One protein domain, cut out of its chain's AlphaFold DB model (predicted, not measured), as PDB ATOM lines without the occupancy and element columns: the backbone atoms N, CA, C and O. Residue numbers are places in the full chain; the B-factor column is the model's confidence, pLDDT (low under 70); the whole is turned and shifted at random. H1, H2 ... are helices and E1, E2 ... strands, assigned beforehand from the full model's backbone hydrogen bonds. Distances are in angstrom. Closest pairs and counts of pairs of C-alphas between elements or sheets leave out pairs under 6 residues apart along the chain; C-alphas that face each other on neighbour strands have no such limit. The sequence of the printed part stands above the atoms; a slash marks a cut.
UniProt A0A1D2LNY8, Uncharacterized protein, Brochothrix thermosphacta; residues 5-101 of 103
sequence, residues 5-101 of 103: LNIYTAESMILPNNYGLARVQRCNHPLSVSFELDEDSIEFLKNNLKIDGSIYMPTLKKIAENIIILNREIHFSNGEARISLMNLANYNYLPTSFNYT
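This is residues 5 to 101 of the 103 residues of an uncharacterized protein of Brochothrix thermosphacta (UniProt A0A1D2LNY8). What does the model look like? One long helix, H4, runs through the middle, with four shorter helices set around it: H1 and H3 together towards one side, H2 and H5 on another. A small pair of strands, E1 and E2, sits at the far end of H4, and the long link of residues 27 to 38 loops round past H4 from H2 to H3. What are its parts and its size? The 97 printed residues hold five named helices and two named strands in the order H1, H2, H3, H4, E1, H5, E2; the class is mostly helix, and the sheet, E1 - E2, is antiparallel. The whole is compact, with a radius of gyration of the C-alphas of 12.9 A and spans of 37 by 25 by 23 A.

Where are the strands? E1 is residues 73 to 75 and E2 residues 98 to 100, ending at C-alpha 100 at (122.803, 103.157, 158.262). Where is the longest helix? H4, residues 57 to 72, begins at C-alpha 57 at (142.317, 101.116, 141.220) and is 23.0 A long from first to last C-alpha. Where are the other helices? H1, residues 5 to 10, begins at C-alpha 5 at (137.693, 113.814, 149.402). H2 is residues 20 to 26, 10.1 A long, H3 is residues 39 to 48, 14.3 A long, and H5 is residues 82 to 86.

How do the strands pair? E1 and E2 are antiparallel at 147 degrees, with N 74 and O 99 within hydrogen-bond range at 2.8 A and N 99 and O 74 at 2.9 A. What touches H4? H5 touches residues 67 to 72 of H4 alone, the closest C-alphas being those of Leu 70 and Ile 83, 5.1 A apart. H2 touches H4 at a steep tilt of 62 degrees, opposite ways, with the C-alphas of Gln 25 and Ile 63 closest at 5.6 A. H2 also touches H5, where the C-alphas of Gly 20 and Met 86 are closest at 4.8 A. How do H1 and H3 stand? They only just touch, with 3 pairs of C-alphas within 8 A, the closest being Leu 5 and Ser 41 at 5.2 A, and are about perpendicular at 77 degrees. H1 is close to H4 but not clearly touching, the closest C-alphas, those of Tyr 8 and Ile 68, being 7.3 A apart; H3 is likewise close to H4 but not clearly touching, with those of Ile 42 and Leu 60 at 7.7 A. Are the helix backbones complete? In H1, H2, H3, H4 and H5 every O i to N i+4 pair is within hydrogen-bond range.

How far does it reach, and is it cut? The two C-alphas farthest apart are those of Ser 54 and Ser 77, at 38.4 A, and the printed part has no cut. Which links are long? Those from H2 to H3 and from H5 to E2 are long, while H4 to E1 is tight. Where is confidence low? The mean pLDDT of the printed part is 92.7, and residue 101 is under 70.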
ATOM      1  N   LEU A   5     137.080 112.863 148.478       97.19
ATOM      2  CA  LEU A   5     137.693 113.814 149.402       97.19
ATOM      3  C   LEU A   5     136.692 114.876 149.886       97.19
ATOM      4  O   LEU A   5     136.651 115.178 151.074       97.19
ATOM      5  N   ASN A   6     135.814 115.364 149.004       97.50
ATOM      6  CA  ASN A   6     134.755 116.297 149.392       97.50
ATOM      7  C   ASN A   6     133.762 115.671 150.379       97.50
ATOM      8  O   ASN A   6     133.407 116.315 151.363       97.50
ATOM      9  N   ILE A   7     133.337 114.422 150.147       97.06
ATOM     10  CA  ILE A   7     132.466 113.684 151.080       97.06
ATOM     11  C   ILE A   7     133.171 113.515 152.431       97.06
ATOM     12  O   ILE A   7     132.607 113.832 153.476       97.06
ATOM     13  N   TYR A   8     134.423 113.058 152.394       97.31
ATOM     14  CA  TYR A   8     135.254 112.819 153.566       97.31
ATOM     15  C   TYR A   8     135.389 114.075 154.439       97.31
ATOM     16  O   TYR A   8     135.172 114.012 155.650       97.31
ATOM     17  N   THR A   9     135.700 115.221 153.828       96.88
ATOM     18  CA  THR A   9     135.862 116.493 154.539       96.88
ATOM     19  C   THR A   9     134.528 117.057 155.021       96.88
ATOM     20  O   THR A   9     134.440 117.486 156.170       96.88
ATOM     21  N   ALA A  10     133.483 117.041 154.188       96.94
ATOM     22  CA  ALA A  10     132.179 117.601 154.545       96.94
ATOM     23  C   ALA A  10     131.526 116.862 155.724       96.94
ATOM     24  O   ALA A  10     130.930 117.493 156.594       96.94
ATOM     25  N   GLU A  11     131.680 115.539 155.783       95.44
ATOM     26  CA  GLU A  11     131.111 114.695 156.840       95.44
ATOM     27  C   GLU A  11     132.086 114.445 158.002       95.44
ATOM     28  O   GLU A  11     131.776 113.671 158.902       95.44
ATOM     29  N   SER A  12     133.257 115.102 158.012       95.69
ATOM     30  CA  SER A  12     134.284 114.947 159.060       95.69
ATOM     31  C   SER A  12     134.629 113.477 159.350       95.69
ATOM     32  O   SER A  12     134.706 113.045 160.502       95.69
ATOM     33  N   MET A  13     134.807 112.695 158.285       96.94
ATOM     34  CA  MET A  13     134.968 111.246 158.366       96.94
ATOM     35  C   MET A  13     136.316 110.818 158.956       96.94
ATOM     36  O   MET A  13     137.334 111.510 158.900       96.94
ATOM     37  N   ILE A  14     136.342 109.593 159.468       96.88
ATOM     38  CA  ILE A  14     137.525 108.952 160.035       96.88
ATOM     39  C   ILE A  14     138.095 107.945 159.031       96.88
ATOM     40  O   ILE A  14     137.355 107.238 158.346       96.88
ATOM     41  N   LEU A  15     139.426 107.866 158.960       97.62
ATOM     42  CA  LEU A  15     140.141 106.844 158.196       97.62
ATOM     43  C   LEU A  15     140.429 105.595 159.044       97.62
ATOM     44  O   LEU A  15     140.572 105.680 160.270       97.62
ATOM     45  N   PRO A  16     140.562 104.419 158.411       96.69
ATOM     46  CA  PRO A  16     140.984 103.230 159.117       96.69
ATOM     47  C   PRO A  16     142.464 103.309 159.512       96.69
ATOM     48  O   PRO A  16     143.318 103.690 158.713       96.69
ATOM     49  N   ASN A  17     142.774 102.885 160.734       95.00
ATOM     50  CA  ASN A  17     144.142 102.686 161.203       95.00
ATOM     51  C   ASN A  17     144.649 101.272 160.849       95.00
ATOM     52  O   ASN A  17     143.994 100.516 160.131       95.00
ATOM     53  N   ASN A  18     145.800 100.878 161.399       89.81
ATOM     54  CA  ASN A  18     146.392  99.555 161.166       89.81
ATOM     55  C   ASN A  18     145.466  98.380 161.544       89.81
ATOM     56  O   ASN A  18     145.534  97.328 160.914       89.81
ATOM     57  N   TYR A  19     144.602  98.541 162.551       90.88
ATOM     58  CA  TYR A  19     143.607  97.530 162.923       90.88
ATOM     59  C   TYR A  19     142.395  97.561 161.988       90.88
ATOM     60  O   TYR A  19     141.872  96.511 161.605       90.88
ATOM     61  N   GLY A  20     141.956  98.764 161.609       94.50
ATOM     62  CA  GLY A  20     140.767  98.978 160.792       94.50
ATOM     63  C   GLY A  20     140.956  98.626 159.320       94.50
ATOM     64  O   GLY A  20     140.031  98.100 158.708       94.50
ATOM     65  N   LEU A  21     142.137  98.851 158.740       93.88
ATOM     66  CA  LEU A  21     142.322  98.808 157.284       93.88
ATOM     67  C   LEU A  21     141.985  97.438 156.688       93.88
ATOM     68  O   LEU A  21     141.208  97.350 155.738       93.88
ATOM     69  N   ALA A  22     142.484  96.359 157.295       90.56
ATOM     70  CA  ALA A  22     142.168  95.001 156.854       90.56
ATOM     71  C   ALA A  22     140.668  94.673 156.984       90.56
ATOM     72  O   ALA A  22     140.126  93.910 156.182       90.56
ATOM     73  N   ARG A  23     139.980  95.251 157.978       93.69
ATOM     74  CA  ARG A  23     138.537  95.063 158.206       93.69
ATOM     75  C   ARG A  23     137.718  95.827 157.166       93.69
ATOM     76  O   ARG A  23     136.808  95.249 156.580       93.69
ATOM     77  N   VAL A  24     138.099  97.072 156.880       95.06
ATOM     78  CA  VAL A  24     137.503  97.903 155.823       95.06
ATOM     79  C   VAL A  24     137.678  97.243 154.459       95.06
ATOM     80  O   VAL A  24     136.708  97.115 153.719       95.06
ATOM     81  N   GLN A  25     138.877  96.755 154.133       92.00
ATOM     82  CA  GLN A  25     139.150  96.109 152.847       92.00
ATOM     83  C   GLN A  25     138.320  94.832 152.637       92.00
ATOM     84  O   GLN A  25     137.873  94.566 151.525       92.00
ATOM     85  N   ARG A  26     138.102  94.040 153.695       90.06
ATOM     86  CA  ARG A  26     137.319  92.790 153.639       90.06
ATOM     87  C   ARG A  26     135.811  93.008 153.766       90.06
ATOM     88  O   ARG A  26     135.053  92.048 153.636       90.06
ATOM     89  N   CYS A  27     135.363  94.230 154.049       91.12
ATOM     90  CA  CYS A  27     133.947  94.522 154.204       91.12
ATOM     91  C   CYS A  27     133.232  94.387 152.853       91.12
ATOM     92  O   CYS A  27     133.506  95.126 151.906       91.12
ATOM     93  N   ASN A  28     132.297  93.441 152.777       89.12
ATOM     94  CA  ASN A  28     131.419  93.271 151.628       89.12
ATOM     95  C   ASN A  28     130.022  93.786 151.979       89.12
ATOM     96  O   ASN A  28     129.132  93.015 152.337       89.12
ATOM     97  N   HIS A  29     129.870  95.108 151.967       89.62
ATOM     98  CA  HIS A  29     128.595  95.744 152.268       89.62
ATOM     99  C   HIS A  29     127.649  95.677 151.051       89.62
ATOM    100  O   HIS A  29     128.113  95.919 149.936       89.62
ATOM    101  N   PRO A  30     126.344  95.376 151.230       88.50
ATOM    102  CA  PRO A  30     125.380  95.320 150.124       88.50
ATOM    103  C   PRO A  30     125.012  96.701 149.565       88.50
ATOM    104  O   PRO A  30     124.510  96.796 148.447       88.50
ATOM    105  N   LEU A  31     125.233  97.767 150.338       90.00
ATOM    106  CA  LEU A  31     125.041  99.137 149.861       90.00
ATOM    107  C   LEU A  31     126.186  99.558 148.944       90.00
ATOM    108  O   LEU A  31     127.334  99.166 149.142       90.00
ATOM    109  N   SER A  32     125.852 100.425 147.996       91.44
ATOM    110  CA  SER A  32     126.814 101.142 147.171       91.44
ATOM    111  C   SER A  32     126.564 102.637 147.283       91.44
ATOM    112  O   SER A  32     125.423 103.074 147.458       91.44
ATOM    113  N   VAL A  33     127.634 103.419 147.203       93.19
ATOM    114  CA  VAL A  33     127.574 104.879 147.256       93.19
ATOM    115  C   VAL A  33     128.070 105.430 145.930       93.19
ATOM    116  O   VAL A  33     129.122 105.035 145.431       93.19
ATOM    117  N   SER A  34     127.317 106.363 145.351       93.94
ATOM    118  CA  SER A  34     127.753 107.071 144.150       93.94
ATOM    119  C   SER A  34     128.731 108.181 144.534       93.94
ATOM    120  O   SER A  34     128.361 109.123 145.231       93.94
ATOM    121  N   PHE A  35     129.980 108.059 144.091       96.19
ATOM    122  CA  PHE A  35     131.016 109.076 144.259       96.19
ATOM    123  C   PHE A  35     132.098 108.930 143.185       96.19
ATOM    124  O   PHE A  35     132.277 107.865 142.578       96.19
ATOM    125  N   GLU A  36     132.831 110.014 142.969       96.88
ATOM    126  CA  GLU A  36     133.997 110.057 142.094       96.88
ATOM    127  C   GLU A  36     135.285 109.852 142.894       96.88
ATOM    128  O   GLU A  36     135.468 110.444 143.956       96.88
ATOM    129  N   LEU A  37     136.178 109.003 142.385       96.88
ATOM    130  CA  LEU A  37     137.515 108.832 142.940       96.88
ATOM    131  C   LEU A  37     138.515 109.486 141.981       96.88
ATOM    132  O   LEU A  37     139.015 108.826 141.072       96.88
ATOM    133  N   ASP A  38     138.715 110.787 142.169       96.31
ATOM    134  CA  ASP A  38     139.618 111.641 141.396       96.31
ATOM    135  C   ASP A  38     141.077 111.530 141.871       96.31
ATOM    136  O   ASP A  38     141.381 110.840 142.849       96.31
ATOM    137  N   GLU A  39     141.992 112.185 141.153       96.19
ATOM    138  CA  GLU A  39     143.435 112.134 141.426       96.19
ATOM    139  C   GLU A  39     143.772 112.582 142.855       96.19
ATOM    140  O   GLU A  39     144.486 111.863 143.559       96.19
ATOM    141  N   ASP A  40     143.163 113.672 143.326       96.94
ATOM    142  CA  ASP A  40     143.360 114.190 144.684       96.94
ATOM    143  C   ASP A  40     142.894 113.189 145.752       96.94
ATOM    144  O   ASP A  40     143.595 112.938 146.737       96.94
ATOM    145  N   SER A  41     141.736 112.547 145.557       97.19
ATOM    146  CA  SER A  41     141.253 111.505 146.472       97.19
ATOM    147  C   SER A  41     142.164 110.275 146.476       97.19
ATOM    148  O   SER A  41     142.369 109.654 147.523       97.19
ATOM    149  N   ILE A  42     142.709 109.896 145.314       95.62
ATOM    150  CA  ILE A  42     143.645 108.771 145.185       95.62
ATOM    151  C   ILE A  42     144.929 109.068 145.950       95.62
ATOM    152  O   ILE A  42     145.390 108.217 146.716       95.62
ATOM    153  N   GLU A  43     145.509 110.247 145.739       95.00
ATOM    154  CA  GLU A  43     146.725 110.677 146.421       95.00
ATOM    155  C   GLU A  43     146.502 110.752 147.935       95.00
ATOM    156  O   GLU A  43     147.270 110.165 148.702       95.00
ATOM    157  N   PHE A  44     145.395 111.360 148.369       96.44
ATOM    158  CA  PHE A  44     145.012 111.422 149.776       96.44
ATOM    159  C   PHE A  44     144.943 110.031 150.418       96.44
ATOM    160  O   PHE A  44     145.542 109.802 151.473       96.44
ATOM    161  N   LEU A  45     144.257 109.075 149.785       95.62
ATOM    162  CA  LEU A  45     144.142 107.717 150.318       95.62
ATOM    163  C   LEU A  45     145.492 106.998 150.356       95.62
ATOM    164  O   LEU A  45     145.792 106.338 151.347       95.62
ATOM    165  N   LYS A  46     146.323 107.130 149.317       92.12
ATOM    166  CA  LYS A  46     147.653 106.499 149.278       92.12
ATOM    167  C   LYS A  46     148.592 107.051 150.350       92.12
ATOM    168  O   LYS A  46     149.360 106.287 150.923       92.12
ATOM    169  N   ASN A  47     148.512 108.349 150.634       92.94
ATOM    170  CA  ASN A  47     149.368 109.005 151.622       92.94
ATOM    171  C   ASN A  47     148.948 108.697 153.067       92.94
ATOM    172  O   ASN A  47     149.793 108.683 153.959       92.94
ATOM    173  N   ASN A  48     147.657 108.445 153.309       94.62
ATOM    174  CA  ASN A  48     147.126 108.255 154.662       94.62
ATOM    175  C   ASN A  48     146.866 106.790 155.037       94.62
ATOM    176  O   ASN A  48     146.880 106.447 156.221       94.62
ATOM    177  N   LEU A  49     146.629 105.911 154.064       92.69
ATOM    178  CA  LEU A  49     146.436 104.489 154.319       92.69
ATOM    179  C   LEU A  49     147.772 103.756 154.229       92.69
ATOM    180  O   LEU A  49     148.455 103.806 153.211       92.69
ATOM    181  N   LYS A  50     148.118 103.002 155.278       86.38
ATOM    182  CA  LYS A  50     149.294 102.117 155.271       86.38
ATOM    183  C   LYS A  50     149.015 100.859 154.448       86.38
ATOM    184  O   LYS A  50     148.790  99.786 155.001       86.38
ATOM    185  N   ILE A  51     148.953 101.020 153.132       81.75
ATOM    186  CA  ILE A  51     148.779  99.921 152.185       81.75
ATOM    187  C   ILE A  51     150.165  99.478 151.726       81.75
ATOM    188  O   ILE A  51     150.874 100.228 151.059       81.75
ATOM    189  N   ASP A  52     150.538  98.249 152.071       75.94
ATOM    190  CA  ASP A  52     151.787  97.661 151.601       75.94
ATOM    191  C   ASP A  52     151.651  97.236 150.128       75.94
ATOM    192  O   ASP A  52     150.759  96.467 149.762       75.94
ATOM    193  N   GLY A  53     152.562  97.715 149.277       77.75
ATOM    194  CA  GLY A  53     152.660  97.316 147.869       77.75
ATOM    195  C   GLY A  53     151.764  98.094 146.896       77.75
ATOM    196  O   GLY A  53     151.202  99.142 147.208       77.75
ATOM    197  N   SER A  54     151.675  97.603 145.656       81.81
ATOM    198  CA  SER A  54     150.853  98.220 144.612       81.81
ATOM    199  C   SER A  54     149.373  97.880 144.807       81.81
ATOM    200  O   SER A  54     148.979  96.715 144.827       81.81
ATOM    201  N   ILE A  55     148.528  98.909 144.911       86.50
ATOM    202  CA  ILE A  55     147.073  98.747 144.965       86.50
ATOM    203  C   ILE A  55     146.431  99.009 143.603       86.50
ATOM    204  O   ILE A  55     146.675 100.031 142.959       86.50
ATOM    205  N   TYR A  56     145.571  98.087 143.174       91.19
ATOM    206  CA  TYR A  56     144.764  98.261 141.973       91.19
ATOM    207  C   TYR A  56     143.645  99.282 142.199       91.19
ATOM    208  O   TYR A  56     143.007  99.306 143.253       91.19
ATOM    209  N   MET A  57     143.351 100.077 141.169       92.94
ATOM    210  CA  MET A  57     142.317 101.116 141.220       92.94
ATOM    211  C   MET A  57     140.928 100.620 141.664       92.94
ATOM    212  O   MET A  57     140.323 101.286 142.506       92.94
ATOM    213  N   PRO A  58     140.417  99.457 141.203       93.56
ATOM    214  CA  PRO A  58     139.147  98.923 141.701       93.56
ATOM    215  C   PRO A  58     139.161  98.650 143.210       93.56
ATOM    216  O   PRO A  58     138.192  98.955 143.904       93.56
ATOM    217  N   THR A  59     140.275  98.133 143.734       92.81
ATOM    218  CA  THR A  59     140.444  97.867 145.168       92.81
ATOM    219  C   THR A  59     140.452  99.166 145.964       92.81
ATOM    220  O   THR A  59     139.752  99.267 146.968       92.81
ATOM    221  N   LEU A  60     141.188 100.179 145.498       95.38
ATOM    222  CA  LEU A  60     141.227 101.488 146.149       95.38
ATOM    223  C   LEU A  60     139.841 102.148 146.164       95.38
ATOM    224  O   LEU A  60     139.414 102.656 147.198       95.38
ATOM    225  N   LYS A  61     139.098 102.060 145.051       95.69
ATOM    226  CA  LYS A  61     137.716 102.550 144.973       95.69
ATOM    227  C   LYS A  61     136.788 101.815 145.933       95.69
ATOM    228  O   LYS A  61     135.970 102.460 146.580       95.69
ATOM    229  N   LYS A  62     136.938 100.497 146.088       95.44
ATOM    230  CA  LYS A  62     136.135  99.748 147.060       95.44
ATOM    231  C   LYS A  62     136.471 100.123 148.504       95.44
ATOM    232  O   LYS A  62     135.565 100.246 149.321       95.44
ATOM    233  N   ILE A  63     137.748 100.354 148.817       95.94
ATOM    234  CA  ILE A  63     138.161 100.855 150.136       95.94
ATOM    235  C   ILE A  63     137.533 102.226 150.406       95.94
ATOM    236  O   ILE A  63     136.948 102.410 151.468       95.94
ATOM    237  N   ALA A  64     137.596 103.152 149.447       97.31
ATOM    238  CA  ALA A  64     136.981 104.475 149.561       97.31
ATOM    239  C   ALA A  64     135.462 104.395 149.807       97.31
ATOM    240  O   ALA A  64     134.944 105.044 150.714       97.31
ATOM    241  N   GLU A  65     134.756 103.540 149.060       97.31
ATOM    242  CA  GLU A  65     133.322 103.296 149.255       97.31
ATOM    243  C   GLU A  65     133.026 102.765 150.664       97.31
ATOM    244  O   GLU A  65     132.137 103.265 151.353       97.31
ATOM    245  N   ASN A  66     133.803 101.779 151.117       97.31
ATOM    246  CA  ASN A  66     133.639 101.201 152.442       97.31
ATOM    247  C   ASN A  66     133.935 102.226 153.545       97.31
ATOM    248  O   ASN A  66     133.236 102.229 154.550       97.31
ATOM    249  N   ILE A  67     134.909 103.124 153.372       97.62
ATOM    250  CA  ILE A  67     135.155 104.218 154.325       97.62
ATOM    251  C   ILE A  67     133.899 105.081 154.474       97.62
ATOM    252  O   ILE A  67     133.482 105.336 155.603       97.62
ATOM    253  N   ILE A  68     133.262 105.471 153.367       97.38
ATOM    254  CA  ILE A  68     132.030 106.272 153.406       97.38
ATOM    255  C   ILE A  68     130.913 105.513 154.131       97.38
ATOM    256  O   ILE A  68     130.308 106.033 155.066       97.38
ATOM    257  N   ILE A  69     130.656 104.266 153.728       96.56
ATOM    258  CA  ILE A  69     129.584 103.447 154.306       96.56
ATOM    259  C   ILE A  69     129.789 103.264 155.812       96.56
ATOM    260  O   ILE A  69     128.869 103.499 156.586       96.56
ATOM    261  N   LEU A  70     130.997 102.889 156.236       96.56
ATOM    262  CA  LEU A  70     131.296 102.554 157.627       96.56
ATOM    263  C   LEU A  70     131.363 103.784 158.546       96.56
ATOM    264  O   LEU A  70     131.224 103.634 159.759       96.56
ATOM    265  N   ASN A  71     131.578 104.986 158.002       97.25
ATOM    266  CA  ASN A  71     131.415 106.231 158.760       97.25
ATOM    267  C   ASN A  71     129.935 106.560 159.004       97.25
ATOM    268  O   ASN A  71     129.592 107.065 160.067       97.25
ATOM    269  N   ARG A  72     129.062 106.237 158.043       95.50
ATOM    270  CA  ARG A  72     127.609 106.463 158.124       95.50
ATOM    271  C   ARG A  72     126.851 105.350 158.847       95.50
ATOM    272  O   ARG A  72     125.655 105.469 159.087       95.50
ATOM    273  N   GLU A  73     127.510 104.245 159.171       94.69
ATOM    274  CA  GLU A  73     126.929 103.204 160.011       94.69
ATOM    275  C   GLU A  73     127.174 103.511 161.479       94.69
ATOM    276  O   GLU A  73     128.310 103.484 161.947       94.69
ATOM    277  N   ILE A  74     126.097 103.755 162.215       95.06
ATOM    278  CA  ILE A  74     126.143 104.133 163.619       95.06
ATOM    279  C   ILE A  74     125.715 102.955 164.486       95.06
ATOM    280  O   ILE A  74     124.686 102.318 164.244       95.06
ATOM    281  N   HIS A  75     126.510 102.650 165.506       94.62
ATOM    282  CA  HIS A  75     126.208 101.585 166.448       94.62
ATOM    283  C   HIS A  75     125.014 101.957 167.336       94.62
ATOM    284  O   HIS A  75     124.975 103.042 167.920       94.62
ATOM    285  N   PHE A  76     124.055 101.035 167.478       89.94
ATOM    286  CA  PHE A  76     122.776 101.302 168.150       89.94
ATOM    287  C   PHE A  76     122.914 101.838 169.578       89.94
ATOM    288  O   PHE A  76     122.114 102.672 169.994       89.94
ATOM    289  N   SER A  77     123.872 101.328 170.356       87.94
ATOM    290  CA  SER A  77     123.889 101.572 171.802       87.94
ATOM    291  C   SER A  77     124.713 102.779 172.236       87.94
ATOM    292  O   SER A  77     124.435 103.344 173.288       87.94
ATOM    293  N   ASN A  78     125.751 103.147 171.484       89.06
ATOM    294  CA  ASN A  78     126.692 104.206 171.864       89.06
ATOM    295  C   ASN A  78     126.831 105.302 170.800       89.06
ATOM    296  O   ASN A  78     127.541 106.271 171.041       89.06
ATOM    297  N   GLY A  79     126.165 105.181 169.647       90.69
ATOM    298  CA  GLY A  79     126.197 106.221 168.620       90.69
ATOM    299  C   GLY A  79     127.540 106.342 167.895       90.69
ATOM    300  O   GLY A  79     127.748 107.298 167.155       90.69
ATOM    301  N   GLU A  80     128.460 105.396 168.091       94.31
ATOM    302  CA  GLU A  80     129.767 105.442 167.444       94.31
ATOM    303  C   GLU A  80     129.694 104.946 166.002       94.31
ATOM    304  O   GLU A  80     129.049 103.936 165.705       94.31
ATOM    305  N   ALA A  81     130.418 105.627 165.111       95.69
ATOM    306  CA  ALA A  81     130.609 105.161 163.748       95.69
ATOM    307  C   ALA A  81     131.309 103.799 163.739       95.69
ATOM    308  O   ALA A  81     132.276 103.552 164.471       95.69
ATOM    309  N   ARG A  82     130.867 102.908 162.855       95.56
ATOM    310  CA  ARG A  82     131.412 101.557 162.735       95.56
ATOM    311  C   ARG A  82     132.903 101.569 162.448       95.56
ATOM    312  O   ARG A  82     133.622 100.728 162.986       95.56
ATOM    313  N   ILE A  83     133.384 102.527 161.656       96.69
ATOM    314  CA  ILE A  83     134.818 102.660 161.380       96.69
ATOM    315  C   ILE A  83     135.637 102.962 162.644       96.69
ATOM    316  O   ILE A  83     136.726 102.413 162.807       96.69
ATOM    317  N   SER A  84     135.098 103.756 163.576       96.31
ATOM    318  CA  SER A  84     135.744 104.057 164.858       96.31
ATOM    319  C   SER A  84     135.889 102.794 165.695       96.31
ATOM    320  O   SER A  84     136.974 102.496 166.195       96.31
ATOM    321  N   LEU A  85     134.834 101.979 165.753       95.94
ATOM    322  CA  LEU A  85     134.883 100.687 166.432       95.94
ATOM    323  C   LEU A  85     135.839  99.715 165.728       95.94
ATOM    324  O   LEU A  85     136.579  98.986 166.388       95.94
ATOM    325  N   MET A  86     135.879  99.711 164.393       95.56
ATOM    326  CA  MET A  86     136.831  98.903 163.621       95.56
ATOM    327  C   MET A  86     138.286  99.325 163.831       95.56
ATOM    328  O   MET A  86     139.177  98.512 163.591       95.56
ATOM    329  N   ASN A  87     138.543 100.546 164.292       96.75
ATOM    330  CA  ASN A  87     139.878 101.023 164.637       96.75
ATOM    331  C   ASN A  87     140.357 100.549 166.021       96.75
ATOM    332  O   ASN A  87     141.546 100.676 166.324       96.75
ATOM    333  N   LEU A  88     139.482  99.970 166.849       95.56
ATOM    334  CA  LEU A  88     139.865  99.371 168.128       95.56
ATOM    335  C   LEU A  88     140.659  98.081 167.904       95.56
ATOM    336  O   LEU A  88     140.367  97.312 166.988       95.56
ATOM    337  N   ALA A  89     141.620  97.778 168.781       93.12
ATOM    338  CA  ALA A  89     142.364  96.516 168.710       93.12
ATOM    339  C   ALA A  89     141.409  95.303 168.701       93.12
ATOM    340  O   ALA A  89     141.526  94.413 167.854       93.12
ATOM    341  N   ASN A  90     140.381  95.347 169.555       89.88
ATOM    342  CA  ASN A  90     139.336  94.334 169.662       89.88
ATOM    343  C   ASN A  90     138.027  94.840 169.036       89.88
ATOM    344  O   ASN A  90     137.357  95.695 169.610       89.88
ATOM    345  N   TYR A  91     137.653  94.291 167.881       89.19
ATOM    346  CA  TYR A  91     136.374  94.560 167.218       89.19
ATOM    347  C   TYR A  91     135.544  93.277 167.183       89.19
ATOM    348  O   TYR A  91     135.917  92.331 166.493       89.19
ATOM    349  N   ASN A  92     134.427  93.263 167.913       87.25
ATOM    350  CA  ASN A  92     133.567  92.085 168.090       87.25
ATOM    351  C   ASN A  92     132.081  92.390 167.814       87.25
ATOM    352  O   ASN A  92     131.198  91.708 168.328       87.25
ATOM    353  N   TYR A  93     131.797  93.427 167.024       86.25
ATOM    354  CA  TYR A  93     130.428  93.864 166.745       86.25
ATOM    355  C   TYR A  93     129.864  93.188 165.495       86.25
ATOM    356  O   TYR A  93     130.518  93.133 164.444       86.25
ATOM    357  N   LEU A  94     128.625  92.705 165.607       86.88
ATOM    358  CA  LEU A  94     127.892  92.096 164.500       86.88
ATOM    359  C   LEU A  94     127.404  93.179 163.529       86.88
ATOM    360  O   LEU A  94     127.140  94.300 163.953       86.88
ATOM    361  N   PRO A  95     127.219  92.875 162.231       83.75
ATOM    362  CA  PRO A  95     126.627  93.827 161.289       83.75
ATOM    363  C   PRO A  95     125.251  94.347 161.735       83.75
ATOM    364  O   PRO A  95     124.942  95.512 161.537       83.75
ATOM    365  N   THR A  96     124.456  93.511 162.410       87.75
ATOM    366  CA  THR A  96     123.143  93.877 162.971       87.75
ATOM    367  C   THR A  96     123.220  94.833 164.161       87.75
ATOM    368  O   THR A  96     122.186  95.285 164.638       87.75
ATOM    369  N   SER A  97     124.421  95.143 164.658       90.31
ATOM    370  CA  SER A  97     124.644  96.128 165.718       90.31
ATOM    371  C   SER A  97     124.681  97.570 165.198       90.31
ATOM    372  O   SER A  97     124.886  98.488 165.993       90.31
ATOM    373  N   PHE A  98     124.469  97.787 163.897       92.44
ATOM    374  CA  PHE A  98     124.585  99.091 163.252       92.44
ATOM    375  C   PHE A  98     123.328  99.472 162.472       92.44
ATOM    376  O   PHE A  98     122.665  98.622 161.881       92.44
ATOM    377  N   ASN A  99     123.056 100.775 162.438       88.31
ATOM    378  CA  ASN A  99     122.082 101.403 161.558       88.31
ATOM    379  C   ASN A  99     122.790 102.278 160.535       88.31
ATOM    380  O   ASN A  99     123.692 103.035 160.886       88.31
ATOM    381  N   TYR A 100     122.328 102.240 159.288       80.38
ATOM    382  CA  TYR A 100     122.803 103.157 158.262       80.38
ATOM    383  C   TYR A 100     122.074 104.499 158.383       80.38
ATOM    384  O   TYR A 100     120.860 104.562 158.182       80.38
ATOM    385  N   THR A 101     122.792 105.576 158.702       67.12
ATOM    386  CA  THR A 101     122.237 106.932 158.655       67.12
ATOM    387  C   THR A 101     122.442 107.511 157.260       67.12
ATOM    388  O   THR A 101     123.549 107.896 156.886       67.12
TER     389      THR A 101